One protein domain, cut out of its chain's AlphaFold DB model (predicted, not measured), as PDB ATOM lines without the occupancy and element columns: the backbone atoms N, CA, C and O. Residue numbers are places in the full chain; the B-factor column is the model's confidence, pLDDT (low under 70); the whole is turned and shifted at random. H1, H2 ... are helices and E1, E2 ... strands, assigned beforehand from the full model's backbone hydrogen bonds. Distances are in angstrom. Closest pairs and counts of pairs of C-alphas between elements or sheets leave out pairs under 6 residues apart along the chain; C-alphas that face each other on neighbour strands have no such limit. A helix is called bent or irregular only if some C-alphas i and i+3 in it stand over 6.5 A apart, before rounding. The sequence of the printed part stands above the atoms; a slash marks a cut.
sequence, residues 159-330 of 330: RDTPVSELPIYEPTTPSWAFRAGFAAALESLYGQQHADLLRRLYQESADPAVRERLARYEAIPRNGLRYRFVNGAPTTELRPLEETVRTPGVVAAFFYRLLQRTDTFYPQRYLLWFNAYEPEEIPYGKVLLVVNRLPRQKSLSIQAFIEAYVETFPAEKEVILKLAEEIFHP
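Overview. This is residues 159 to 330 of the 330 residues of an uncharacterized protein of Chloroflexi bacterium (UniProt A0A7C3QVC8). Two helices, H1 and H5, cross as a core in the middle, and helical parts reach out from them to both ends of the long axis. At one end the helical hairpin of H2 and H3 packs through H3 on the last part of H1, with the small strand hairpin of E1 and E2 in the same half but away from the core; in the other half the helical hairpin of H8 and H9 packs through H9 on H5, and H7 joins the far-out H6 to this body. The printed part has 172 residues with nine named helices and two named strands, in the order H1 H2 H3 E1 E2 H4 H5 H6 H7 H8 H9; its sheet is E1 - E2, antiparallel, and the class is mostly helix. The whole is compact, with a radius of gyration of the C-alphas of 16.5 A and spans of 51 by 35 by 33 A.

Along the chain. Strand E1 is residues 227 to 230 and E2 is residues 233 to 238; E2 begins at C-alpha 233, (-48.541, 42.474, -15.198). The longest helix, H1, is residues 174 to 192, 26.1 A long, and begins at C-alpha 174, (-35.339, 51.636, 1.303). H2 is residues 195 to 203, 12.8 A long, and H3 is residues 208 to 219, 15.9 A long. H4 is residues 241 to 244, and H5 is residues 248 to 261, 19.7 A long. H6 is residues 268 to 274, 9.2 A long; H7 is residues 279 to 293, 21.4 A long; H8 is residues 302 to 312, 14.9 A long. H9, residues 314 to 328, is 20.6 A long and ends at C-alpha 328, (-36.804, 57.822, -10.727). Three helices are irregular: in H6 C-alphas 269 and 272 are 8.0 A apart, in H7 C-alphas 280 and 283 are 7.0 A apart, and in H9 C-alphas 315 and 318 are 7.8 A apart.

Arrangement. E1 and E2 form an antiparallel hairpin, with N 228 and O 237 at 2.8 A and N 230 and O 233 at 2.9 A, within hydrogen-bond range. Both strands are apart from H1 and H5. H4 is close to H5 but not clearly touching, the closest C-alphas being those of Thr 244 and Val 250, 6.2 A. H1 and H5 touch at a steep tilt of 55 degrees, the same way, closest at the C-alphas of Gly 181 and Ala 252, 3.9 A. H1, with residues 184 to 192 alone, touches residues 216 to 218 of H3, about perpendicular at 82 degrees; the closest C-alphas are those of Ser 188 and Tyr 217, 4.7 A. H2 and H3 are a helical hairpin, closest at the C-alphas of Leu 201 and Val 210, 6.2 A. H5 touches H9 at a steep tilt of 40 degrees, opposite ways, closest at the C-alphas of Phe 254 and Ile 327, 6.1 A. H8 and H9 are a helical hairpin at a shallow tilt of 16 degrees, closest at the C-alphas of Val 310 and Lys 317, 5.0 A. H7, with residues 287 to 293 alone, touches H8, closest at the C-alphas of Val 290 and Tyr 309, 5.7 A. H6 touches H7, about perpendicular at 81 degrees, closest at the C-alphas of Phe 274 and Gly 285, 6.9 A. Every O i to N i+4 pair is within hydrogen-bond range in H1, H2, H3, H5 and H8; H7 and H9 each have 9 of 11, H6 has 1 of 3 beside 3 of 4 O i to N i+3 pairs, and H4 is too short for an O i to N i+4 pair.

Size, cuts and confidence. The two C-alphas farthest apart are those of Ala 206 and Arg 269, 51.2 A. The printed part has no cut and ends at residue 330, the chain's last residue. No link is long; residues 159 to 173, before H1, hold no named element. The mean pLDDT of the printed part is 89.8, and residues 159 to 165, 297 and 330 are under 70.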
ATOM      1  N   ARG A 159     -31.341  41.640   9.475       57.44
ATOM      2  CA  ARG A 159     -31.641  40.510  10.381       57.44
ATOM      3  C   ARG A 159     -33.125  40.146  10.481       57.44
ATOM      4  O   ARG A 159     -33.420  39.047  10.935       57.44
ATOM      5  N   ASP A 160     -34.025  41.031  10.052       48.19
ATOM      6  CA  ASP A 160     -35.436  40.981  10.465       48.19
ATOM      7  C   ASP A 160     -36.446  40.918   9.311       48.19
ATOM      8  O   ASP A 160     -37.642  41.088   9.539       48.19
ATOM      9  N   THR A 161     -36.014  40.647   8.078       45.31
ATOM     10  CA  THR A 161     -36.941  40.685   6.943       45.31
ATOM     11  C   THR A 161     -36.832  39.418   6.086       45.31
ATOM     12  O   THR A 161     -35.892  39.291   5.299       45.31
ATOM     13  N   PRO A 162     -37.788  38.467   6.183       46.03
ATOM     14  CA  PRO A 162     -37.903  37.363   5.237       46.03
ATOM     15  C   PRO A 162     -38.461  37.916   3.915       46.03
ATOM     16  O   PRO A 162     -39.633  37.768   3.603       46.03
ATOM     17  N   VAL A 163     -37.639  38.645   3.154       49.81
ATOM     18  CA  VAL A 163     -38.050  39.311   1.894       49.81
ATOM     19  C   VAL A 163     -37.492  38.583   0.677       49.81
ATOM     20  O   VAL A 163     -37.472  39.104  -0.433       49.81
ATOM     21  N   SER A 164     -37.094  37.324   0.859       52.47
ATOM     22  CA  SER A 164     -36.821  36.429  -0.264       52.47
ATOM     23  C   SER A 164     -38.067  36.170  -1.133       52.47
ATOM     24  O   SER A 164     -37.928  35.561  -2.188       52.47
ATOM     25  N   GLU A 165     -39.253  36.636  -0.716       59.47
ATOM     26  CA  GLU A 165     -40.544  36.343  -1.352       59.47
ATOM     27  C   GLU A 165     -41.246  37.552  -1.994       59.47
ATOM     28  O   GLU A 165     -42.214  37.351  -2.724       59.47
ATOM     29  N   LEU A 166     -40.811  38.802  -1.755       70.19
ATOM     30  CA  LEU A 166     -41.472  39.938  -2.411       70.19
ATOM     31  C   LEU A 166     -40.980  40.081  -3.856       70.19
ATOM     32  O   LEU A 166     -39.769  40.212  -4.066       70.19
ATOM     33  N   PRO A 167     -41.895  40.133  -4.843       83.38
ATOM     34  CA  PRO A 167     -41.526  40.396  -6.223       83.38
ATOM     35  C   PRO A 167     -40.767  41.717  -6.356       83.38
ATOM     36  O   PRO A 167     -41.094  42.708  -5.704       83.38
ATOM     37  N   ILE A 168     -39.792  41.776  -7.263       87.56
ATOM     38  CA  ILE A 168     -38.940  42.968  -7.420       87.56
ATOM     39  C   ILE A 168     -39.687  44.246  -7.848       87.56
ATOM     40  O   ILE A 168     -39.112  45.335  -7.807       87.56
ATOM     41  N   TYR A 169     -40.939  44.127  -8.289       88.69
ATOM     42  CA  TYR A 169     -41.801  45.249  -8.652       88.69
ATOM     43  C   TYR A 169     -42.630  45.786  -7.477       88.69
ATOM     44  O   TYR A 169     -43.295  46.803  -7.645       88.69
ATOM     45  N   GLU A 170     -42.616  45.139  -6.309       89.56
ATOM     46  CA  GLU A 170     -43.329  45.616  -5.122       89.56
ATOM     47  C   GLU A 170     -42.468  46.605  -4.313       89.56
ATOM     48  O   GLU A 170     -41.298  46.316  -4.023       89.56
ATOM     49  N   PRO A 171     -43.011  47.770  -3.910       91.75
ATOM     50  CA  PRO A 171     -42.317  48.683  -3.010       91.75
ATOM     51  C   PRO A 171     -42.028  48.036  -1.648       91.75
ATOM     52  O   PRO A 171     -42.874  47.382  -1.045       91.75
ATOM     53  N   THR A 172     -40.837  48.281  -1.110       92.00
ATOM     54  CA  THR A 172     -40.347  47.673   0.141       92.00
ATOM     55  C   THR A 172     -39.606  48.703   1.002       92.00
ATOM     56  O   THR A 172     -39.790  49.907   0.811       92.00
ATOM     57  N   THR A 173     -38.827  48.294   2.004       91.94
ATOM     58  CA  THR A 173     -37.983  49.222   2.772       91.94
ATOM     59  C   THR A 173     -36.888  49.812   1.866       91.94
ATOM     60  O   THR A 173     -36.411  49.126   0.959       91.94
ATOM     61  N   PRO A 174     -36.436  51.062   2.088       93.50
ATOM     62  CA  PRO A 174     -35.339  51.636   1.303       93.50
ATOM     63  C   PRO A 174     -34.045  50.800   1.337       93.50
ATOM     64  O   PRO A 174     -33.376  50.674   0.314       93.50
ATOM     65  N   SER A 175     -33.729  50.183   2.487       92.06
ATOM     66  CA  SER A 175     -32.568  49.291   2.650       92.06
ATOM     67  C   SER A 175     -32.676  48.066   1.748       92.06
ATOM     68  O   SER A 175     -31.746  47.757   1.002       92.06
ATOM     69  N   TRP A 176     -33.825  47.388   1.780       91.94
ATOM     70  CA  TRP A 176     -34.012  46.190   0.977       91.94
ATOM     71  C   TRP A 176     -34.087  46.515  -0.516       91.94
ATOM     72  O   TRP A 176     -33.447  45.834  -1.317       91.94
ATOM     73  N   ALA A 177     -34.774  47.599  -0.896       94.38
ATOM     74  CA  ALA A 177     -34.830  48.072  -2.279       94.38
ATOM     75  C   ALA A 177     -33.433  48.323  -2.857       94.38
ATOM     76  O   ALA A 177     -33.152  47.930  -3.986       94.38
ATOM     77  N   PHE A 178     -32.542  48.912  -2.057       95.81
ATOM     78  CA  PHE A 178     -31.145  49.118  -2.418       95.81
ATOM     79  C   PHE A 178     -30.407  47.799  -2.680       95.81
ATOM     80  O   PHE A 178     -29.828  47.613  -3.752       95.81
ATOM     81  N   ARG A 179     -30.455  46.863  -1.723       94.50
ATOM     82  CA  ARG A 179     -29.727  45.584  -1.798       94.50
ATOM     83  C   ARG A 179     -30.234  44.696  -2.923       94.50
ATOM     84  O   ARG A 179     -29.459  44.256  -3.768       94.50
ATOM     85  N   ALA A 180     -31.543  44.455  -2.932       93.50
ATOM     86  CA  ALA A 180     -32.189  43.638  -3.944       93.50
ATOM     87  C   ALA A 180     -32.074  44.288  -5.327       93.50
ATOM     88  O   ALA A 180     -31.884  43.576  -6.307       93.50
ATOM     89  N   GLY A 181     -32.113  45.623  -5.405       96.25
ATOM     90  CA  GLY A 181     -31.898  46.358  -6.644       96.25
ATOM     91  C   GLY A 181     -30.497  46.153  -7.218       96.25
ATOM     92  O   GLY A 181     -30.365  45.779  -8.379       96.25
ATOM     93  N   PHE A 182     -29.445  46.313  -6.411       97.75
ATOM     94  CA  PHE A 182     -28.074  46.057  -6.864       97.75
ATOM     95  C   PHE A 182     -27.870  44.596  -7.297       97.75
ATOM     96  O   PHE A 182     -27.375  44.339  -8.392       97.75
ATOM     97  N   ALA A 183     -28.325  43.631  -6.492       95.94
ATOM     98  CA  ALA A 183     -28.226  42.211  -6.830       95.94
ATOM     99  C   ALA A 183     -28.992  41.853  -8.119       95.94
ATOM    100  O   ALA A 183     -28.476  41.123  -8.966       95.94
ATOM    101  N   ALA A 184     -30.195  42.404  -8.308       95.69
ATOM    102  CA  ALA A 184     -30.982  42.212  -9.523       95.69
ATOM    103  C   ALA A 184     -30.356  42.905 -10.746       95.69
ATOM    104  O   ALA A 184     -30.485  42.399 -11.859       95.69
ATOM    105  N   ALA A 185     -29.650  44.026 -10.564       97.88
ATOM    106  CA  ALA A 185     -28.890  44.660 -11.638       97.88
ATOM    107  C   ALA A 185     -27.757  43.751 -12.132       97.88
ATOM    108  O   ALA A 185     -27.598  43.595 -13.342       97.88
ATOM    109  N   LEU A 186     -27.024  43.100 -11.218       97.62
ATOM    110  CA  LEU A 186     -25.976  42.144 -11.584       97.62
ATOM    111  C   LEU A 186     -26.541  40.910 -12.291       97.62
ATOM    112  O   LEU A 186     -25.989  40.485 -13.303       97.62
ATOM    113  N   GLU A 187     -27.656  40.364 -11.792       95.50
ATOM    114  CA  GLU A 187     -28.368  39.255 -12.440       95.50
ATOM    115  C   GLU A 187     -28.842  39.652 -13.847       95.50
ATOM    116  O   GLU A 187     -28.731  38.864 -14.781       95.50
ATOM    117  N   SER A 188     -29.340  40.881 -14.018       95.69
ATOM    118  CA  SER A 188     -29.792  41.401 -15.311       95.69
ATOM    119  C   SER A 188     -28.644  41.583 -16.302       95.69
ATOM    120  O   SER A 188     -28.762  41.160 -17.448       95.69
ATOM    121  N   LEU A 189     -27.506  42.134 -15.866       95.94
ATOM    122  CA  LEU A 189     -26.298  42.246 -16.692       95.94
ATOM    123  C   LEU A 189     -25.806  40.884 -17.187       95.94
ATOM    124  O   LEU A 189     -25.448  40.768 -18.356       95.94
ATOM    125  N   TYR A 190     -25.853  39.860 -16.329       95.12
ATOM    126  CA  TYR A 190     -25.610  38.476 -16.731       95.12
ATOM    127  C   TYR A 190     -26.639  38.026 -17.779       95.12
ATOM    128  O   TYR A 190     -26.278  37.667 -18.895       95.12
ATOM    129  N   GLY A 191     -27.938  38.125 -17.475       92.44
ATOM    130  CA  GLY A 191     -29.010  37.684 -18.374       92.44
ATOM    131  C   GLY A 191     -28.960  38.319 -19.771       92.44
ATOM    132  O   GLY A 191     -29.198  37.632 -20.765       92.44
ATOM    133  N   GLN A 192     -28.588  39.599 -19.868       92.31
ATOM    134  CA  GLN A 192     -28.463  40.317 -21.143       92.31
ATOM    135  C   GLN A 192     -27.319  39.808 -22.035       92.31
ATOM    136  O   GLN A 192     -27.372  40.003 -23.248       92.31
ATOM    137  N   GLN A 193     -26.318  39.124 -21.476       90.25
ATOM    138  CA  GLN A 193     -25.218  38.529 -22.244       90.25
ATOM    139  C   GLN A 193     -25.561  37.133 -22.794       90.25
ATOM    140  O   GLN A 193     -24.823  36.594 -23.618       90.25
ATOM    141  N   HIS A 194     -26.708  36.559 -22.406       89.12
ATOM    142  CA  HIS A 194     -27.097  35.194 -22.769       89.12
ATOM    143  C   HIS A 194     -28.462  35.134 -23.458       89.12
ATOM    144  O   HIS A 194     -29.473  34.748 -22.869       89.12
ATOM    145  N   ALA A 195     -28.486  35.415 -24.763       85.62
ATOM    146  CA  ALA A 195     -29.702  35.308 -25.573       85.62
ATOM    147  C   ALA A 195     -30.347  33.904 -25.516       85.62
ATOM    148  O   ALA A 195     -31.573  33.779 -25.487       85.62
ATOM    149  N   ASP A 196     -29.540  32.841 -25.445       85.56
ATOM    150  CA  ASP A 196     -30.047  31.467 -25.336       85.56
ATOM    151  C   ASP A 196     -30.633  31.153 -23.951       85.56
ATOM    152  O   ASP A 196     -31.552  30.340 -23.842       85.56
ATOM    153  N   LEU A 197     -30.150  31.807 -22.887       85.25
ATOM    154  CA  LEU A 197     -30.785  31.731 -21.569       85.25
ATOM    155  C   LEU A 197     -32.180  32.355 -21.629       85.25
ATOM    156  O   LEU A 197     -33.136  31.716 -21.206       85.25
ATOM    157  N   LEU A 198     -32.310  33.548 -22.219       85.81
ATOM    158  CA  LEU A 198     -33.611  34.201 -22.392       85.81
ATOM    159  C   LEU A 198     -34.577  33.318 -23.182       85.81
ATOM    160  O   LEU A 198     -35.701  33.094 -22.742       85.81
ATOM    161  N   ARG A 199     -34.126  32.745 -24.308       86.06
ATOM    162  CA  ARG A 199     -34.954  31.848 -25.128       86.06
ATOM    163  C   ARG A 199     -35.456  30.635 -24.338       86.06
ATOM    164  O   ARG A 199     -36.623  30.282 -24.478       86.06
ATOM    165  N   ARG A 200     -34.608  30.018 -23.508       85.94
ATOM    166  CA  ARG A 200     -35.009  28.898 -22.638       85.94
ATOM    167  C   ARG A 200     -36.008  29.331 -21.568       85.94
ATOM    168  O   ARG A 200     -37.050  28.704 -21.429       85.94
ATOM    169  N   LEU A 201     -35.754  30.447 -20.884       86.00
ATOM    170  CA  LEU A 201     -36.666  30.968 -19.860       86.00
ATOM    171  C   LEU A 201     -38.047  31.323 -20.435       86.00
ATOM    172  O   LEU A 201     -39.056  31.111 -19.770       86.00
ATOM    173  N   TYR A 202     -38.120  31.790 -21.684       85.81
ATOM    174  CA  TYR A 202     -39.397  31.958 -22.384       85.81
ATOM    175  C   TYR A 202     -40.145  30.638 -22.602       85.81
ATOM    176  O   TYR A 202     -41.365  30.604 -22.487       85.81
ATOM    177  N   GLN A 203     -39.438  29.552 -22.922       87.44
ATOM    178  CA  GLN A 203     -40.052  28.229 -23.098       87.44
ATOM    179  C   GLN A 203     -40.548  27.652 -21.764       87.44
ATOM    180  O   GLN A 203     -41.541  26.931 -21.731       87.44
ATOM    181  N   GLU A 204     -39.888  28.015 -20.665       85.69
ATOM    182  CA  GLU A 204     -40.177  27.560 -19.303       85.69
ATOM    183  C   GLU A 204     -41.084  28.533 -18.519       85.69
ATOM    184  O   GLU A 204     -41.332  28.341 -17.328       85.69
ATOM    185  N   SER A 205     -41.639  29.565 -19.168       82.31
ATOM    186  CA  SER A 205     -42.361  30.666 -18.510       82.31
ATOM    187  C   SER A 205     -43.708  30.275 -17.881       82.31
ATOM    188  O   SER A 205     -44.473  31.147 -17.466       82.31
ATOM    189  N   ALA A 206     -44.056  28.990 -17.847       81.56
ATOM    190  CA  ALA A 206     -45.189  28.499 -17.070       81.56
ATOM    191  C   ALA A 206     -44.898  28.555 -15.557       81.56
ATOM    192  O   ALA A 206     -45.820  28.771 -14.768       81.56
ATOM    193  N   ASP A 207     -43.629  28.418 -15.156       81.69
ATOM    194  CA  ASP A 207     -43.201  28.517 -13.761       81.69
ATOM    195  C   ASP A 207     -43.192  29.997 -13.294       81.69
ATOM    196  O   ASP A 207     -42.548  30.848 -13.922       81.69
ATOM    197  N   PRO A 208     -43.900  30.353 -12.200       79.38
ATOM    198  CA  PRO A 208     -43.848  31.687 -11.603       79.38
ATOM    199  C   PRO A 208     -42.431  32.205 -11.310       79.38
ATOM    200  O   PRO A 208     -42.162  33.377 -11.578       79.38
ATOM    201  N   ALA A 209     -41.521  31.358 -10.823       79.88
ATOM    202  CA  ALA A 209     -40.150  31.754 -10.503       79.88
ATOM    203  C   ALA A 209     -39.350  32.098 -11.771       79.88
ATOM    204  O   ALA A 209     -38.584  33.069 -11.797       79.88
ATOM    205  N   VAL A 210     -39.581  31.347 -12.854       83.31
ATOM    206  CA  VAL A 210     -39.001  31.618 -14.176       83.31
ATOM    207  C   VAL A 210     -39.542  32.928 -14.744       83.31
ATOM    208  O   VAL A 210     -38.758  33.748 -15.223       83.31
ATOM    209  N   ARG A 211     -40.855  33.181 -14.638       82.12
ATOM    210  CA  ARG A 211     -41.455  34.457 -15.074       82.12
ATOM    211  C   ARG A 211     -40.888  35.649 -14.328       82.12
ATOM    212  O   ARG A 211     -40.605  36.669 -14.949       82.12
ATOM    213  N   GLU A 212     -40.711  35.530 -13.018       81.75
ATOM    214  CA  GLU A 212     -40.135  36.615 -12.232       81.75
ATOM    215  C   GLU A 212     -38.701  36.910 -12.683       81.75
ATOM    216  O   GLU A 212     -38.359  38.070 -12.903       81.75
ATOM    217  N   ARG A 213     -37.877  35.873 -12.901       86.75
ATOM    218  CA  ARG A 213     -36.515  36.025 -13.436       86.75
ATOM    219  C   ARG A 213     -36.508  36.681 -14.815       86.75
ATOM    220  O   ARG A 213     -35.753  37.627 -15.033       86.75
ATOM    221  N   LEU A 214     -37.373  36.223 -15.717       85.06
ATOM    222  CA  LEU A 214     -37.519  36.792 -17.054       85.06
ATOM    223  C   LEU A 214     -37.907  38.278 -16.989       85.06
ATOM    224  O   LEU A 214     -37.305  39.108 -17.673       85.06
ATOM    225  N   ALA A 215     -38.826  38.636 -16.086       81.31
ATOM    226  CA  ALA A 215     -39.208  40.023 -15.851       81.31
ATOM    227  C   ALA A 215     -38.012  40.882 -15.410       81.31
ATOM    228  O   ALA A 215     -37.897  42.026 -15.846       81.31
ATOM    229  N   ARG A 216     -37.078  40.346 -14.609       87.75
ATOM    230  CA  ARG A 216     -35.845  41.071 -14.245       87.75
ATOM    231  C   ARG A 216     -34.993  41.339 -15.475       87.75
ATOM    232  O   ARG A 216     -34.603  42.480 -15.707       87.75
ATOM    233  N   TYR A 217     -34.744  40.311 -16.281       90.44
ATOM    234  CA  TYR A 217     -33.875  40.431 -17.450       90.44
ATOM    235  C   TYR A 217     -34.425  41.405 -18.488       90.44
ATOM    236  O   TYR A 217     -33.660  42.162 -19.072       90.44
ATOM    237  N   GLU A 218     -35.737  41.452 -18.694       88.31
ATOM    238  CA  GLU A 218     -36.329  42.310 -19.724       88.31
ATOM    239  C   GLU A 218     -36.681  43.711 -19.241       88.31
ATOM    240  O   GLU A 218     -36.479  44.697 -19.960       88.31
ATOM    241  N   ALA A 219     -37.243  43.812 -18.037       91.19
ATOM    242  CA  ALA A 219     -37.794  45.068 -17.565       91.19
ATOM    243  C   ALA A 219     -36.708  45.981 -16.991       91.19
ATOM    244  O   ALA A 219     -36.788  47.194 -17.187       91.19
ATOM    245  N   ILE A 220     -35.669  45.440 -16.338       94.94
ATOM    246  CA  ILE A 220     -34.613  46.255 -15.712       94.94
ATOM    247  C   ILE A 220     -33.869  47.127 -16.742       94.94
ATOM    248  O   ILE A 220     -33.836  48.345 -16.546       94.94
ATOM    249  N   PRO A 221     -33.344  46.602 -17.873       94.75
ATOM    250  CA  PRO A 221     -32.609  47.431 -18.841       94.75
ATOM    251  C   PRO A 221     -33.454  48.585 -19.409       94.75
ATOM    252  O   PRO A 221     -32.965  49.692 -19.669       94.75
ATOM    253  N   ARG A 222     -34.760  48.339 -19.561       93.69
ATOM    254  CA  ARG A 222     -35.731  49.281 -20.134       93.69
ATOM    255  C   ARG A 222     -36.374  50.209 -19.102       93.69
ATOM    256  O   ARG A 222     -37.191  51.037 -19.488       93.69
ATOM    257  N   ASN A 223     -36.022  50.088 -17.820       93.88
ATOM    258  CA  ASN A 223     -36.731  50.734 -16.713       93.88
ATOM    259  C   ASN A 223     -38.255  50.456 -16.737       93.88
ATOM    260  O   ASN A 223     -39.073  51.313 -16.419       93.88
ATOM    261  N   GLY A 224     -38.657  49.252 -17.150       91.50
ATOM    262  CA  GLY A 224     -40.062  48.846 -17.277       91.50
ATOM    263  C   GLY A 224     -40.779  48.670 -15.936       91.50
ATOM    264  O   GLY A 224     -42.002  48.624 -15.896       91.50
ATOM    265  N   LEU A 225     -40.036  48.614 -14.828       90.75
ATOM    266  CA  LEU A 225     -40.588  48.450 -13.477       90.75
ATOM    267  C   LEU A 225     -41.021  49.782 -12.837       90.75
ATOM    268  O   LEU A 225     -41.528  49.786 -11.718       90.75
ATOM    269  N   ARG A 226     -40.863  50.906 -13.558       90.75
ATOM    270  CA  ARG A 226     -41.371  52.231 -13.159       90.75
ATOM    271  C   ARG A 226     -42.893  52.355 -13.257       90.75
ATOM    272  O   ARG A 226     -43.475  53.276 -12.692       90.75
ATOM    273  N   TYR A 227     -43.530  51.446 -13.993       90.94
ATOM    274  CA  TYR A 227     -44.980  51.355 -14.079       90.94
ATOM    275  C   TYR A 227     -45.542  50.545 -12.905       90.94
ATOM    276  O   TYR A 227     -44.847  49.713 -12.312       90.94
ATOM    277  N   ARG A 228     -46.804  50.787 -12.547       88.62
ATOM    278  CA  ARG A 228     -47.520  49.984 -11.550       88.62
ATOM    279  C   ARG A 228     -47.778  48.576 -12.074       88.62
ATOM    280  O   ARG A 228     -47.852  48.357 -13.277       88.62
ATOM    281  N   PHE A 229     -47.905  47.617 -11.160       85.94
ATOM    282  CA  PHE A 229     -48.195  46.223 -11.484       85.94
ATOM    283  C   PHE A 229     -49.546  45.835 -10.892       85.94
ATOM    284  O   PHE A 229     -49.841  46.169  -9.748       85.94
ATOM    285  N   VAL A 230     -50.361  45.127 -11.671       81.25
ATOM    286  CA  VAL A 230     -51.634  44.549 -11.227       81.25
ATOM    287  C   VAL A 230     -51.646  43.086 -11.650       81.25
ATOM    288  O   VAL A 230     -51.447  42.777 -12.823       81.25
ATOM    289  N   ASN A 231     -51.842  42.175 -10.693       78.00
ATOM    290  CA  ASN A 231     -51.826  40.722 -10.921       78.00
ATOM    291  C   ASN A 231     -50.558  40.225 -11.657       78.00
ATOM    292  O   ASN A 231     -50.633  39.340 -12.507       78.00
ATOM    293  N   GLY A 232     -49.396  40.816 -11.351       73.94
ATOM    294  CA  GLY A 232     -48.103  40.443 -11.943       73.94
ATOM    295  C   GLY A 232     -47.841  40.983 -13.354       73.94
ATOM    296  O   GLY A 232     -46.811  40.652 -13.937       73.94
ATOM    297  N   ALA A 233     -48.722  41.826 -13.900       79.06
ATOM    298  CA  ALA A 233     -48.541  42.474 -15.198       79.06
ATOM    299  C   ALA A 233     -48.352  43.996 -15.049       79.06
ATOM    300  O   ALA A 233     -49.031  44.605 -14.215       79.06
ATOM    301  N   PRO A 234     -47.464  44.626 -15.845       83.81
ATOM    302  CA  PRO A 234     -47.292  46.075 -15.831       83.81
ATOM    303  C   PRO A 234     -48.528  46.785 -16.397       83.81
ATOM    304  O   PRO A 234     -49.131  46.337 -17.374       83.81
ATOM    305  N   THR A 235     -48.882  47.921 -15.806       88.31
ATOM    306  CA  THR A 235     -49.887  48.857 -16.321       88.31
ATOM    307  C   THR A 235     -49.207  49.984 -17.107       88.31
ATOM    308  O   THR A 235     -47.989  50.008 -17.274       88.31
ATOM    309  N   THR A 236     -49.987  50.941 -17.613       89.00
ATOM    310  CA  THR A 236     -49.459  52.178 -18.215       89.00
ATOM    311  C   THR A 236     -49.288  53.310 -17.198       89.00
ATOM    312  O   THR A 236     -48.823  54.388 -17.557       89.00
ATOM    313  N   GLU A 237     -49.691  53.098 -15.944       91.56
ATOM    314  CA  GLU A 237     -49.645  54.107 -14.887       91.56
ATOM    315  C   GLU A 237     -48.249  54.153 -14.263       91.56
ATOM    316  O   GLU A 237     -47.710  53.125 -13.850       91.56
ATOM    317  N   LEU A 238     -47.660  55.345 -14.194       91.75
ATOM    318  CA  LEU A 238     -46.358  55.557 -13.569       91.75
ATOM    319  C   LEU A 238     -46.474  55.557 -12.046       91.75
ATOM    320  O   LEU A 238     -47.445  56.054 -11.474       91.75
ATOM    321  N   ARG A 239     -45.449  55.021 -11.385       91.94
ATOM    322  CA  ARG A 239     -45.332  55.084  -9.930       91.94
ATOM    323  C   ARG A 239     -44.960  56.499  -9.476       91.94
ATOM    324  O   ARG A 239     -44.147  57.156 -10.129       91.94
ATOM    325  N   PRO A 240     -45.501  56.972  -8.339       93.44
ATOM    326  CA  PRO A 240     -45.000  58.181  -7.704       93.44
ATOM    327  C   PRO A 240     -43.563  57.965  -7.214       93.44
ATOM    328  O   PRO A 240     -43.181  56.853  -6.847       93.44
ATOM    329  N   LEU A 241     -42.782  59.047  -7.141       92.50
ATOM    330  CA  LEU A 241     -41.363  59.015  -6.764       92.50
ATOM    331  C   LEU A 241     -41.095  58.219  -5.473       92.50
ATOM    332  O   LEU A 241     -40.141  57.443  -5.417       92.50
ATOM    333  N   GLU A 242     -41.950  58.374  -4.458       92.31
ATOM    334  CA  GLU A 242     -41.837  57.679  -3.167       92.31
ATOM    335  C   GLU A 242     -41.903  56.148  -3.291       92.31
ATOM    336  O   GLU A 242     -41.210  55.439  -2.559       92.31
ATOM    337  N   GLU A 243     -42.702  55.629  -4.227       93.50
ATOM    338  CA  GLU A 243     -42.753  54.199  -4.534       93.50
ATOM    339  C   GLU A 243     -41.543  53.782  -5.376       93.50
ATOM    340  O   GLU A 243     -40.922  52.752  -5.107       93.50
ATOM    341  N   THR A 244     -41.179  54.584  -6.379       93.81
ATOM    342  CA  THR A 244     -40.126  54.265  -7.351       93.81
ATOM    343  C   THR A 244     -38.773  54.040  -6.672       93.81
ATOM    344  O   THR A 244     -38.120  53.022  -6.891       93.81
ATOM    345  N   VAL A 245     -38.386  54.928  -5.755       95.25
ATOM    346  CA  VAL A 245     -37.129  54.829  -4.983       95.25
ATOM    347  C   VAL A 245     -37.113  53.688  -3.957       95.25
ATOM    348  O   VAL A 245     -36.062  53.355  -3.409       95.25
ATOM    349  N   ARG A 246     -38.276  53.086  -3.686       94.38
ATOM    350  CA  ARG A 246     -38.468  51.938  -2.790       94.38
ATOM    351  C   ARG A 246     -38.767  50.643  -3.542       94.38
ATOM    352  O   ARG A 246     -39.002  49.625  -2.900       94.38
ATOM    353  N   THR A 247     -38.767  50.662  -4.872       94.62
ATOM    354  CA  THR A 247     -39.043  49.487  -5.703       94.62
ATOM    355  C   THR A 247     -37.715  48.879  -6.165       94.62
ATOM    356  O   THR A 247     -37.010  49.524  -6.951       94.62
ATOM    357  N   PRO A 248     -37.349  47.654  -5.727       94.69
ATOM    358  CA  PRO A 248     -36.068  47.028  -6.068       94.69
ATOM    359  C   PRO A 248     -35.773  47.028  -7.566       94.69
ATOM    360  O   PRO A 248     -34.659  47.314  -7.981       94.69
ATOM    361  N   GLY A 249     -36.782  46.763  -8.389       94.94
ATOM    362  CA  GLY A 249     -36.667  46.717  -9.837       94.94
ATOM    363  C   GLY A 249     -36.273  48.037 -10.494       94.94
ATOM    364  O   GLY A 249     -35.526  48.038 -11.470       94.94
ATOM    365  N   VAL A 250     -36.738  49.167  -9.954       96.44
ATOM    366  CA  VAL A 250     -36.359  50.487 -10.476       96.44
ATOM    367  C   VAL A 250     -34.978  50.890  -9.971       96.44
ATOM    368  O   VAL A 250     -34.154  51.392 -10.733       96.44
ATOM    369  N   VAL A 251     -34.666  50.572  -8.711       97.75
ATOM    370  CA  VAL A 251     -33.303  50.720  -8.179       97.75
ATOM    371  C   VAL A 251     -32.306  49.858  -8.967       97.75
ATOM    372  O   VAL A 251     -31.199  50.303  -9.265       97.75
ATOM    373  N   ALA A 252     -32.712  48.662  -9.396       97.88
ATOM    374  CA  ALA A 252     -31.922  47.819 -10.281       97.88
ATOM    375  C   ALA A 252     -31.695  48.470 -11.646       97.88
ATOM    376  O   ALA A 252     -30.589  48.397 -12.169       97.88
ATOM    377  N   ALA A 253     -32.701  49.142 -12.218       98.00
ATOM    378  CA  ALA A 253     -32.545  49.865 -13.482       98.00
ATOM    379  C   ALA A 253     -31.517  51.000 -13.360       98.00
ATOM    380  O   ALA A 253     -30.709  51.197 -14.271       98.00
ATOM    381  N   PHE A 254     -31.491  51.696 -12.216       98.56
ATOM    382  CA  PHE A 254     -30.455  52.683 -11.914       98.56
ATOM    383  C   PHE A 254     -29.065  52.040 -11.875       98.56
ATOM    384  O   PHE A 254     -28.189  52.470 -12.620       98.56
ATOM    385  N   PHE A 255     -28.862  50.983 -11.080       98.69
ATOM    386  CA  PHE A 255     -27.558  50.314 -10.987       98.69
ATOM    387  C   PHE A 255     -27.106  49.682 -12.301       98.69
ATOM    388  O   PHE A 255     -25.944  49.806 -12.669       98.69
ATOM    389  N   TYR A 256     -28.025  49.058 -13.037       98.38
ATOM    390  CA  TYR A 256     -27.757  48.485 -14.352       98.38
ATOM    391  C   TYR A 256     -27.182  49.548 -15.291       98.38
ATOM    392  O   TYR A 256     -26.150  49.342 -15.924       98.38
ATOM    393  N   ARG A 257     -27.825  50.720 -15.360       97.94
ATOM    394  CA  ARG A 257     -27.373  51.815 -16.225       97.94
ATOM    395  C   ARG A 257     -26.138  52.518 -15.693       97.94
ATOM    396  O   ARG A 257     -25.326  52.942 -16.505       97.94
ATOM    397  N   LEU A 258     -25.988  52.619 -14.375       98.06
ATOM    398  CA  LEU A 258     -24.782  53.144 -13.745       98.06
ATOM    399  C   LEU A 258     -23.574  52.307 -14.176       98.06
ATOM    400  O   LEU A 258     -22.671  52.829 -14.815       98.06
ATOM    401  N   LEU A 259     -23.618  50.992 -13.957       97.69
ATOM    402  CA  LEU A 259     -22.525  50.076 -14.302       97.69
ATOM    403  C   LEU A 259     -22.195  50.057 -15.805       97.69
ATOM    404  O   LEU A 259     -21.060  49.784 -16.172       97.69
ATOM    405  N   GLN A 260     -23.165  50.357 -16.673       95.31
ATOM    406  CA  GLN A 260     -22.968  50.431 -18.126       95.31
ATOM    407  C   GLN A 260     -22.432  51.783 -18.622       95.31
ATOM    408  O   GLN A 260     -21.833  51.839 -19.692       95.31
ATOM    409  N   ARG A 261     -22.715  52.883 -17.912       92.62
ATOM    410  CA  ARG A 261     -22.422  54.255 -18.374       92.62
ATOM    411  C   ARG A 261     -21.263  54.913 -17.633       92.62
ATOM    412  O   ARG A 261     -20.725  55.897 -18.134       92.62
ATOM    413  N   THR A 262     -20.925  54.428 -16.443       91.94
ATOM    414  CA  THR A 262     -19.812  54.948 -15.654       91.94
ATOM    415  C   THR A 262     -18.500  54.700 -16.384       91.94
ATOM    416  O   THR A 262     -18.250  53.605 -16.882       91.94
ATOM    417  N   ASP A 263     -17.664  55.733 -16.449       89.06
ATOM    418  CA  ASP A 263     -16.347  55.620 -17.055       89.06
ATOM    419  C   ASP A 263     -15.407  54.721 -16.231       89.06
ATOM    420  O   ASP A 263     -15.631  54.425 -15.050       89.06
ATOM    421  N   THR A 264     -14.318  54.310 -16.871       91.38
ATOM    422  CA  THR A 264     -13.267  53.497 -16.254       91.38
ATOM    423  C   THR A 264     -12.212  54.357 -15.549       91.38
ATOM    424  O   THR A 264     -11.169  53.850 -15.144       91.38
ATOM    425  N   PHE A 265     -12.440  55.667 -15.410       90.06
ATOM    426  CA  PHE A 265     -11.504  56.576 -14.756       90.06
ATOM    427  C   PHE A 265     -11.811  56.677 -13.269       90.06
ATOM    428  O   PHE A 265     -12.961  56.672 -12.852       90.06
ATOM    429  N   TYR A 266     -10.783  56.834 -12.444       90.12
ATOM    430  CA  TYR A 266     -10.960  57.082 -11.019       90.12
ATOM    431  C   TYR A 266     -10.009  58.179 -10.532       90.12
ATOM    432  O   TYR A 266      -8.890  58.317 -11.034       90.12
ATOM    433  N   PRO A 267     -10.422  58.989  -9.541       89.75
ATOM    434  CA  PRO A 267      -9.556  60.005  -8.959       89.75
ATOM    435  C   PRO A 267      -8.293  59.399  -8.334       89.75
ATOM    436  O   PRO A 267      -8.380  58.443  -7.564       89.75
ATOM    437  N   GLN A 268      -7.135  60.038  -8.537       91.56
ATOM    438  CA  GLN A 268      -5.853  59.604  -7.956       91.56
ATOM    439  C   GLN A 268      -5.897  59.467  -6.421       91.56
ATOM    440  O   GLN A 268      -5.212  58.623  -5.853       91.56
ATOM    441  N   ARG A 269      -6.746  60.241  -5.727       93.25
ATOM    442  CA  ARG A 269      -6.949  60.112  -4.269       93.25
ATOM    443  C   ARG A 269      -7.463  58.734  -3.827       93.25
ATOM    444  O   ARG A 269      -7.388  58.426  -2.644       93.25
ATOM    445  N   TYR A 270      -7.988  57.932  -4.753       95.38
ATOM    446  CA  TYR A 270      -8.450  56.565  -4.521       95.38
ATOM    447  C   TYR A 270      -7.585  55.520  -5.234       95.38
ATOM    448  O   TYR A 270      -8.012  54.380  -5.360       95.38
ATOM    449  N   LEU A 271      -6.368  55.874  -5.669       96.38
ATOM    450  CA  LEU A 271      -5.466  54.967  -6.388       96.38
ATOM    451  C   LEU A 271      -5.307  53.613  -5.680       96.38
ATOM    452  O   LEU A 271      -5.435  52.586  -6.324       96.38
ATOM    453  N   LEU A 272      -5.091  53.607  -4.360       96.06
ATOM    454  CA  LEU A 272      -4.914  52.365  -3.596       96.06
ATOM    455  C   LEU A 272      -6.177  51.498  -3.557       96.06
ATOM    456  O   LEU A 272      -6.063  50.281  -3.501       96.06
ATOM    457  N   TRP A 273      -7.367  52.103  -3.616       96.62
ATOM    458  CA  TRP A 273      -8.610  51.339  -3.713       96.62
ATOM    459  C   TRP A 273      -8.715  50.650  -5.076       96.62
ATOM    460  O   TRP A 273      -9.059  49.482  -5.150       96.62
ATOM    461  N   PHE A 274      -8.379  51.354  -6.153       97.25
ATOM    462  CA  PHE A 274      -8.540  50.850  -7.518       97.25
ATOM    463  C   PHE A 274      -7.308  50.126  -8.076       97.25
ATOM    464  O   PHE A 274      -7.333  49.717  -9.227       97.25
ATOM    465  N   ASN A 275      -6.235  49.954  -7.298       93.94
ATOM    466  CA  ASN A 275      -4.964  49.406  -7.789       93.94
ATOM    467  C   ASN A 275      -5.078  47.977  -8.346       93.94
ATOM    468  O   ASN A 275      -4.326  47.630  -9.248       93.94
ATOM    469  N   ALA A 276      -5.986  47.175  -7.792       93.38
ATOM    470  CA  ALA A 276      -6.216  45.794  -8.212       93.38
ATOM    471  C   ALA A 276      -7.296  45.661  -9.299       93.38
ATOM    472  O   ALA A 276      -7.444  44.597  -9.881       93.38
ATOM    473  N   TYR A 277      -8.067  46.720  -9.566       97.06
ATOM    474  CA  TYR A 277      -9.198  46.648 -10.486       97.06
ATOM    475  C   TYR A 277      -8.764  46.818 -11.937       97.06
ATOM    476  O   TYR A 277      -8.080  47.784 -12.283       97.06
ATOM    477  N   GLU A 278      -9.288  45.954 -12.799       96.38
ATOM    478  CA  GLU A 278      -9.198  46.135 -14.246       96.38
ATOM    479  C   GLU A 278     -10.178  47.224 -14.734       96.38
ATOM    480  O   GLU A 278     -11.175  47.518 -14.057       96.38
ATOM    481  N   PRO A 279      -9.954  47.841 -15.914       95.81
ATOM    482  CA  PRO A 279     -10.796  48.924 -16.422       95.81
ATOM    483  C   PRO A 279     -12.298  48.612 -16.418       95.81
ATOM    484  O   PRO A 279     -13.100  49.447 -15.996       95.81
ATOM    485  N   GLU A 280     -12.698  47.406 -16.830       95.25
ATOM    486  CA  GLU A 280     -14.103  46.977 -16.887       95.25
ATOM    487  C   GLU A 280     -14.731  46.754 -15.501       95.25
ATOM    488  O   GLU A 280     -15.954  46.638 -15.380       95.25
ATOM    489  N   GLU A 281     -13.913  46.686 -14.453       97.75
ATOM    490  CA  GLU A 281     -14.329  46.469 -13.069       97.75
ATOM    491  C   GLU A 281     -14.461  47.786 -12.294       97.75
ATOM    492  O   GLU A 281     -15.151  47.841 -11.272       97.75
ATOM    493  N   ILE A 282     -13.863  48.875 -12.789       97.94
ATOM    494  CA  ILE A 282     -13.900  50.199 -12.152       97.94
ATOM    495  C   ILE A 282     -15.324  50.665 -11.804       97.94
ATOM    496  O   ILE A 282     -15.512  51.134 -10.675       97.94
ATOM    497  N   PRO A 283     -16.357  50.512 -12.662       97.88
ATOM    498  CA  PRO A 283     -17.726  50.868 -12.287       97.88
ATOM    499  C   PRO A 283     -18.220  50.145 -11.025       97.88
ATOM    500  O   PRO A 283     -18.882  50.750 -10.179       97.88
ATOM    501  N   TYR A 284     -17.852  48.874 -10.855       98.44
ATOM    502  CA  TYR A 284     -18.183  48.084  -9.670       98.44
ATOM    503  C   TYR A 284     -17.407  48.592  -8.460       98.44
ATOM    504  O   TYR A 284     -18.009  48.897  -7.430       98.44
ATOM    505  N   GLY A 285     -16.093  48.787  -8.607       98.00
ATOM    506  CA  GLY A 285     -15.240  49.321  -7.547       98.00
ATOM    507  C   GLY A 285     -15.706  50.686  -7.034       98.00
ATOM    508  O   GLY A 285     -15.645  50.940  -5.832       98.00
ATOM    509  N   LYS A 286     -16.249  51.549  -7.907       98.19
ATOM    510  CA  LYS A 286     -16.852  52.836  -7.522       98.19
ATOM    511  C   LYS A 286     -18.098  52.654  -6.664       98.19
ATOM    512  O   LYS A 286     -18.212  53.310  -5.629       98.19
ATOM    513  N   VAL A 287     -19.008  51.757  -7.054       98.12
ATOM    514  CA  VAL A 287     -20.195  51.434  -6.244       98.12
ATOM    515  C   VAL A 287     -19.770  50.918  -4.869       98.12
ATOM    516  O   VAL A 287     -20.258  51.422  -3.857       98.12
ATOM    517  N   LEU A 288     -18.826  49.976  -4.817       97.88
ATOM    518  CA  LEU A 288     -18.354  49.377  -3.566       97.88
ATOM    519  C   LEU A 288     -17.625  50.388  -2.672       97.88
ATOM    520  O   LEU A 288     -17.866  50.409  -1.466       97.88
ATOM    521  N   LEU A 289     -16.827  51.296  -3.243       96.88
ATOM    522  CA  LEU A 289     -16.199  52.385  -2.489       96.88
ATOM    523  C   LEU A 289     -17.238  53.333  -1.886       96.88
ATOM    524  O   LEU A 289     -17.126  53.726  -0.725       96.88
ATOM    525  N   VAL A 290     -18.258  53.715  -2.658       96.69
ATOM    526  CA  VAL A 290     -19.325  54.601  -2.170       96.69
ATOM    527  C   VAL A 290     -20.093  53.926  -1.044       96.69
ATOM    528  O   VAL A 290     -20.313  54.546  -0.004       96.69
ATOM    529  N   VAL A 291     -20.428  52.645  -1.208       95.81
ATOM    530  CA  VAL A 291     -21.071  51.838  -0.166       95.81
ATOM    531  C   VAL A 291     -20.206  51.774   1.092       95.81
ATOM    532  O   VAL A 291     -20.715  52.005   2.188       95.81
ATOM    533  N   ASN A 292     -18.898  51.553   0.950       93.62
ATOM    534  CA  ASN A 292     -17.961  51.527   2.070       93.62
ATOM    535  C   ASN A 292     -17.880  52.857   2.830       93.62
ATOM    536  O   ASN A 292     -17.682  52.882   4.047       93.62
ATOM    537  N   ARG A 293     -18.073  53.968   2.119       90.88
ATOM    538  CA  ARG A 293     -18.036  55.323   2.674       90.88
ATOM    539  C   ARG A 293     -19.384  55.810   3.200       90.88
ATOM    540  O   ARG A 293     -19.421  56.885   3.802       90.88
ATOM    541  N   LEU A 294     -20.475  55.061   3.006       89.88
ATOM    542  CA  LEU A 294     -21.782  55.463   3.519       89.88
ATOM    543  C   LEU A 294     -21.720  55.630   5.045       89.88
ATOM    544  O   LEU A 294     -21.241  54.738   5.754       89.88
ATOM    545  N   PRO A 295     -22.218  56.756   5.593       75.38
ATOM    546  CA  PRO A 295     -22.224  56.954   7.030       75.38
ATOM    547  C   PRO A 295     -23.005  55.834   7.714       75.38
ATOM    548  O   PRO A 295     -24.190  55.649   7.446       75.38
ATOM    549  N   ARG A 296     -22.376  55.141   8.671       70.88
ATOM    550  CA  ARG A 296     -22.998  54.032   9.427       70.88
ATOM    551  C   ARG A 296     -24.285  54.417  10.177       70.88
ATOM    552  O   ARG A 296     -24.977  53.533  10.669       70.88
ATOM    553  N   GLN A 297     -24.559  55.716  10.313       62.62
ATOM    554  CA  GLN A 297     -25.728  56.285  10.988       62.62
ATOM    555  C   GLN A 297     -26.845  56.720  10.022       62.62
ATOM    556  O   GLN A 297     -27.969  56.922  10.472       62.62
ATOM    557  N   LYS A 298     -26.566  56.884   8.716       70.94
ATOM    558  CA  LYS A 298     -27.609  57.195   7.727       70.94
ATOM    559  C   LYS A 298     -28.405  55.922   7.422       70.94
ATOM    560  O   LYS A 298     -27.838  54.831   7.343       70.94
ATOM    561  N   SER A 299     -29.717  56.056   7.237       83.00
ATOM    562  CA  SER A 299     -30.546  54.966   6.723       83.00
ATOM    563  C   SER A 299     -30.117  54.629   5.292       83.00
ATOM    564  O   SER A 299     -29.976  55.516   4.451       83.00
ATOM    565  N   LEU A 300     -29.882  53.343   5.018       91.25
ATOM    566  CA  LEU A 300     -29.518  52.877   3.681       91.25
ATOM    567  C   LEU A 300     -30.685  53.112   2.716       91.25
ATOM    568  O   LEU A 300     -31.795  52.633   2.949       91.25
ATOM    569  N   SER A 301     -30.424  53.840   1.635       94.50
ATOM    570  CA  SER A 301     -31.374  54.106   0.557       94.50
ATOM    571  C   SER A 301     -30.633  54.464  -0.729       94.50
ATOM    572  O   SER A 301     -29.442  54.793  -0.706       94.50
ATOM    573  N   ILE A 302     -31.343  54.440  -1.857       96.81
ATOM    574  CA  ILE A 302     -30.767  54.856  -3.137       96.81
ATOM    575  C   ILE A 302     -30.424  56.351  -3.160       96.81
ATOM    576  O   ILE A 302     -29.409  56.739  -3.728       96.81
ATOM    577  N   GLN A 303     -31.202  57.187  -2.471       95.75
ATOM    578  CA  GLN A 303     -30.917  58.616  -2.342       95.75
ATOM    579  C   GLN A 303     -29.632  58.858  -1.551       95.75
ATOM    580  O   GLN A 303     -28.769  59.602  -2.007       95.75
ATOM    581  N   ALA A 304     -29.462  58.175  -0.411       95.75
ATOM    582  CA  ALA A 304     -28.246  58.283   0.392       95.75
ATOM    583  C   ALA A 304     -27.007  57.828  -0.396       95.75
ATOM    584  O   ALA A 304     -25.937  58.421  -0.267       95.75
ATOM    585  N   PHE A 305     -27.156  56.803  -1.240       97.25
ATOM    586  CA  PHE A 305     -26.106  56.372  -2.157       97.25
ATOM    587  C   PHE A 305     -25.787  57.419  -3.225       97.25
ATOM    588  O   PHE A 305     -24.616  57.716  -3.423       97.25
ATOM    589  N   ILE A 306     -26.791  58.002  -3.888       97.12
ATOM    590  CA  ILE A 306     -26.586  59.043  -4.910       97.12
ATOM    591  C   ILE A 306     -25.853  60.249  -4.311       97.12
ATOM    592  O   ILE A 306     -24.881  60.724  -4.898       97.12
ATOM    593  N   GLU A 307     -26.265  60.706  -3.124       95.94
ATOM    594  CA  GLU A 307     -25.571  61.766  -2.382       95.94
ATOM    595  C   GLU A 307     -24.098  61.408  -2.144       95.94
ATOM    596  O   GLU A 307     -23.199  62.160  -2.524       95.94
ATOM    597  N   ALA A 308     -23.839  60.226  -1.577       96.06
ATOM    598  CA  ALA A 308     -22.486  59.772  -1.276       96.06
ATOM    599  C   ALA A 308     -21.638  59.554  -2.540       96.06
ATOM    600  O   ALA A 308     -20.428  59.795  -2.517       96.06
ATOM    601  N   TYR A 309     -22.249  59.135  -3.649       96.81
ATOM    602  CA  TYR A 309     -21.576  58.989  -4.936       96.81
ATOM    603  C   TYR A 309     -21.120  60.349  -5.449       96.81
ATOM    604  O   TYR A 309     -19.955  60.503  -5.801       96.81
ATOM    605  N   VAL A 310     -21.995  61.356  -5.434       96.62
ATOM    606  CA  VAL A 310     -21.665  62.724  -5.861       96.62
ATOM    607  C   VAL A 310     -20.560  63.333  -4.992       96.62
ATOM    608  O   VAL A 310     -19.661  63.994  -5.512       96.62
ATOM    609  N   GLU A 311     -20.583  63.092  -3.681       95.06
ATOM    610  CA  GLU A 311     -19.515  63.529  -2.770       95.06
ATOM    611  C   GLU A 311     -18.179  62.814  -3.057       95.06
ATOM    612  O   GLU A 311     -17.103  63.426  -3.027       95.06
ATOM    613  N   THR A 312     -18.236  61.516  -3.366       95.12
ATOM    614  CA  THR A 312     -17.057  60.678  -3.632       95.12
ATOM    615  C   THR A 312     -16.476  60.931  -5.027       95.12
ATOM    616  O   THR A 312     -15.255  60.966  -5.177       95.12
ATOM    617  N   PHE A 313     -17.303  61.203  -6.033       95.69
ATOM    618  CA  PHE A 313     -16.911  61.417  -7.430       95.69
ATOM    619  C   PHE A 313     -17.551  62.700  -7.989       95.69
ATOM    620  O   PHE A 313     -18.432  62.646  -8.848       95.69
ATOM    621  N   PRO A 314     -17.105  63.891  -7.543       95.31
ATOM    622  CA  PRO A 314     -17.743  65.156  -7.916       95.31
ATOM    623  C   PRO A 314     -17.686  65.460  -9.420       95.31
ATOM    624  O   PRO A 314     -18.566  66.150  -9.927       95.31
ATOM    625  N   ALA A 315     -16.692  64.923 -10.138       94.62
ATOM    626  CA  ALA A 315     -16.585  65.051 -11.593       94.62
ATOM    627  C   ALA A 315     -17.727  64.337 -12.346       94.62
ATOM    628  O   ALA A 315     -18.080  64.743 -13.446       94.62
ATOM    629  N   GLU A 316     -18.346  63.322 -11.737       95.69
ATOM    630  CA  GLU A 316     -19.445  62.545 -12.326       95.69
ATOM    631  C   GLU A 316     -20.827  63.053 -11.888       95.69
ATOM    632  O   GLU A 316     -21.852  62.497 -12.283       95.69
ATOM    633  N   LYS A 317     -20.885  64.126 -11.084       95.88
ATOM    634  CA  LYS A 317     -22.123  64.628 -10.471       95.88
ATOM    635  C   LYS A 317     -23.268  64.788 -11.469       95.88
ATOM    636  O   LYS A 317     -24.373  64.324 -11.207       95.88
ATOM    637  N   GLU A 318     -23.015  65.467 -12.583       96.19
ATOM    638  CA  GLU A 318     -24.046  65.753 -13.583       96.19
ATOM    639  C   GLU A 318     -24.601  64.466 -14.203       96.19
ATOM    640  O   GLU A 318     -25.815  64.306 -14.311       96.19
ATOM    641  N   VAL A 319     -23.722  63.514 -14.529       94.94
ATOM    642  CA  VAL A 319     -24.098  62.220 -15.114       94.94
ATOM    643  C   VAL A 319     -24.981  61.425 -14.152       94.94
ATOM    644  O   VAL A 319     -26.005  60.882 -14.563       94.94
ATOM    645  N   ILE A 320     -24.620  61.397 -12.868       96.19
ATOM    646  CA  ILE A 320     -25.341  60.639 -11.841       96.19
ATOM    647  C   ILE A 320     -26.705  61.250 -11.537       96.19
ATOM    648  O   ILE A 320     -27.693  60.522 -11.456       96.19
ATOM    649  N   LEU A 321     -26.784  62.576 -11.399       97.00
ATOM    650  CA  LEU A 321     -28.055  63.255 -11.145       97.00
ATOM    651  C   LEU A 321     -28.998  63.141 -12.345       97.00
ATOM    652  O   LEU A 321     -30.174  62.846 -12.158       97.00
ATOM    653  N   LYS A 322     -28.475  63.271 -13.568       97.00
ATOM    654  CA  LYS A 322     -29.251  63.050 -14.793       97.00
ATOM    655  C   LYS A 322     -29.747  61.608 -14.906       97.00
ATOM    656  O   LYS A 322     -30.883  61.383 -15.311       97.00
ATOM    657  N   LEU A 323     -28.921  60.625 -14.539       97.19
ATOM    658  CA  LEU A 323     -29.342  59.225 -14.504       97.19
ATOM    659  C   LEU A 323     -30.436  58.995 -13.451       97.19
ATOM    660  O   LEU A 323     -31.397  58.280 -13.718       97.19
ATOM    661  N   ALA A 324     -30.306  59.593 -12.267       96.94
ATOM    662  CA  ALA A 324     -31.326  59.504 -11.229       96.94
ATOM    663  C   ALA A 324     -32.655  60.121 -11.694       96.94
ATOM    664  O   ALA A 324     -33.705  59.514 -11.502       96.94
ATOM    665  N   GLU A 325     -32.606  61.276 -12.362       96.06
ATOM    666  CA  GLU A 325     -33.781  61.911 -12.961       96.06
ATOM    667  C   GLU A 325     -34.438  61.000 -14.010       96.06
ATOM    668  O   GLU A 325     -35.619  60.693 -13.897       96.06
ATOM    669  N   GLU A 326     -33.661  60.461 -14.957       95.12
ATOM    670  CA  GLU A 326     -34.155  59.552 -16.005       95.12
ATOM    671  C   GLU A 326     -34.834  58.288 -15.445       95.12
ATOM    672  O   GLU A 326     -35.739  57.729 -16.073       95.12
ATOM    673  N   ILE A 327     -34.367  57.795 -14.295       96.25
ATOM    674  CA  ILE A 327     -34.832  56.524 -13.734       96.25
ATOM    675  C   ILE A 327     -35.990  56.704 -12.758       96.25
ATOM    676  O   ILE A 327     -36.943  55.922 -12.813       96.25
ATOM    677  N   PHE A 328     -35.896  57.690 -11.863       94.62
ATOM    678  CA  PHE A 328     -36.804  57.822 -10.727       94.62
ATOM    679  C   PHE A 328     -37.931  58.832 -10.947       94.62
ATOM    680  O   PHE A 328     -38.945  58.735 -10.250       94.62
ATOM    681  N   HIS A 329     -37.783  59.778 -11.880       84.69
ATOM    682  CA  HIS A 329     -38.823  60.768 -12.147       84.69
ATOM    683  C   HIS A 329     -39.815  60.272 -13.224       84.69
ATOM    684  O   HIS A 329     -39.380  59.641 -14.191       84.69
ATOM    685  N   PRO A 330     -41.135  60.503 -13.038       62.50
ATOM    686  CA  PRO A 330     -42.188  60.079 -13.969       62.50
ATOM    687  C   PRO A 330     -42.075  60.690 -15.371       62.50
ATOM    688  O   PRO A 330     -41.849  61.919 -15.457       62.50
TER     689      PRO A 330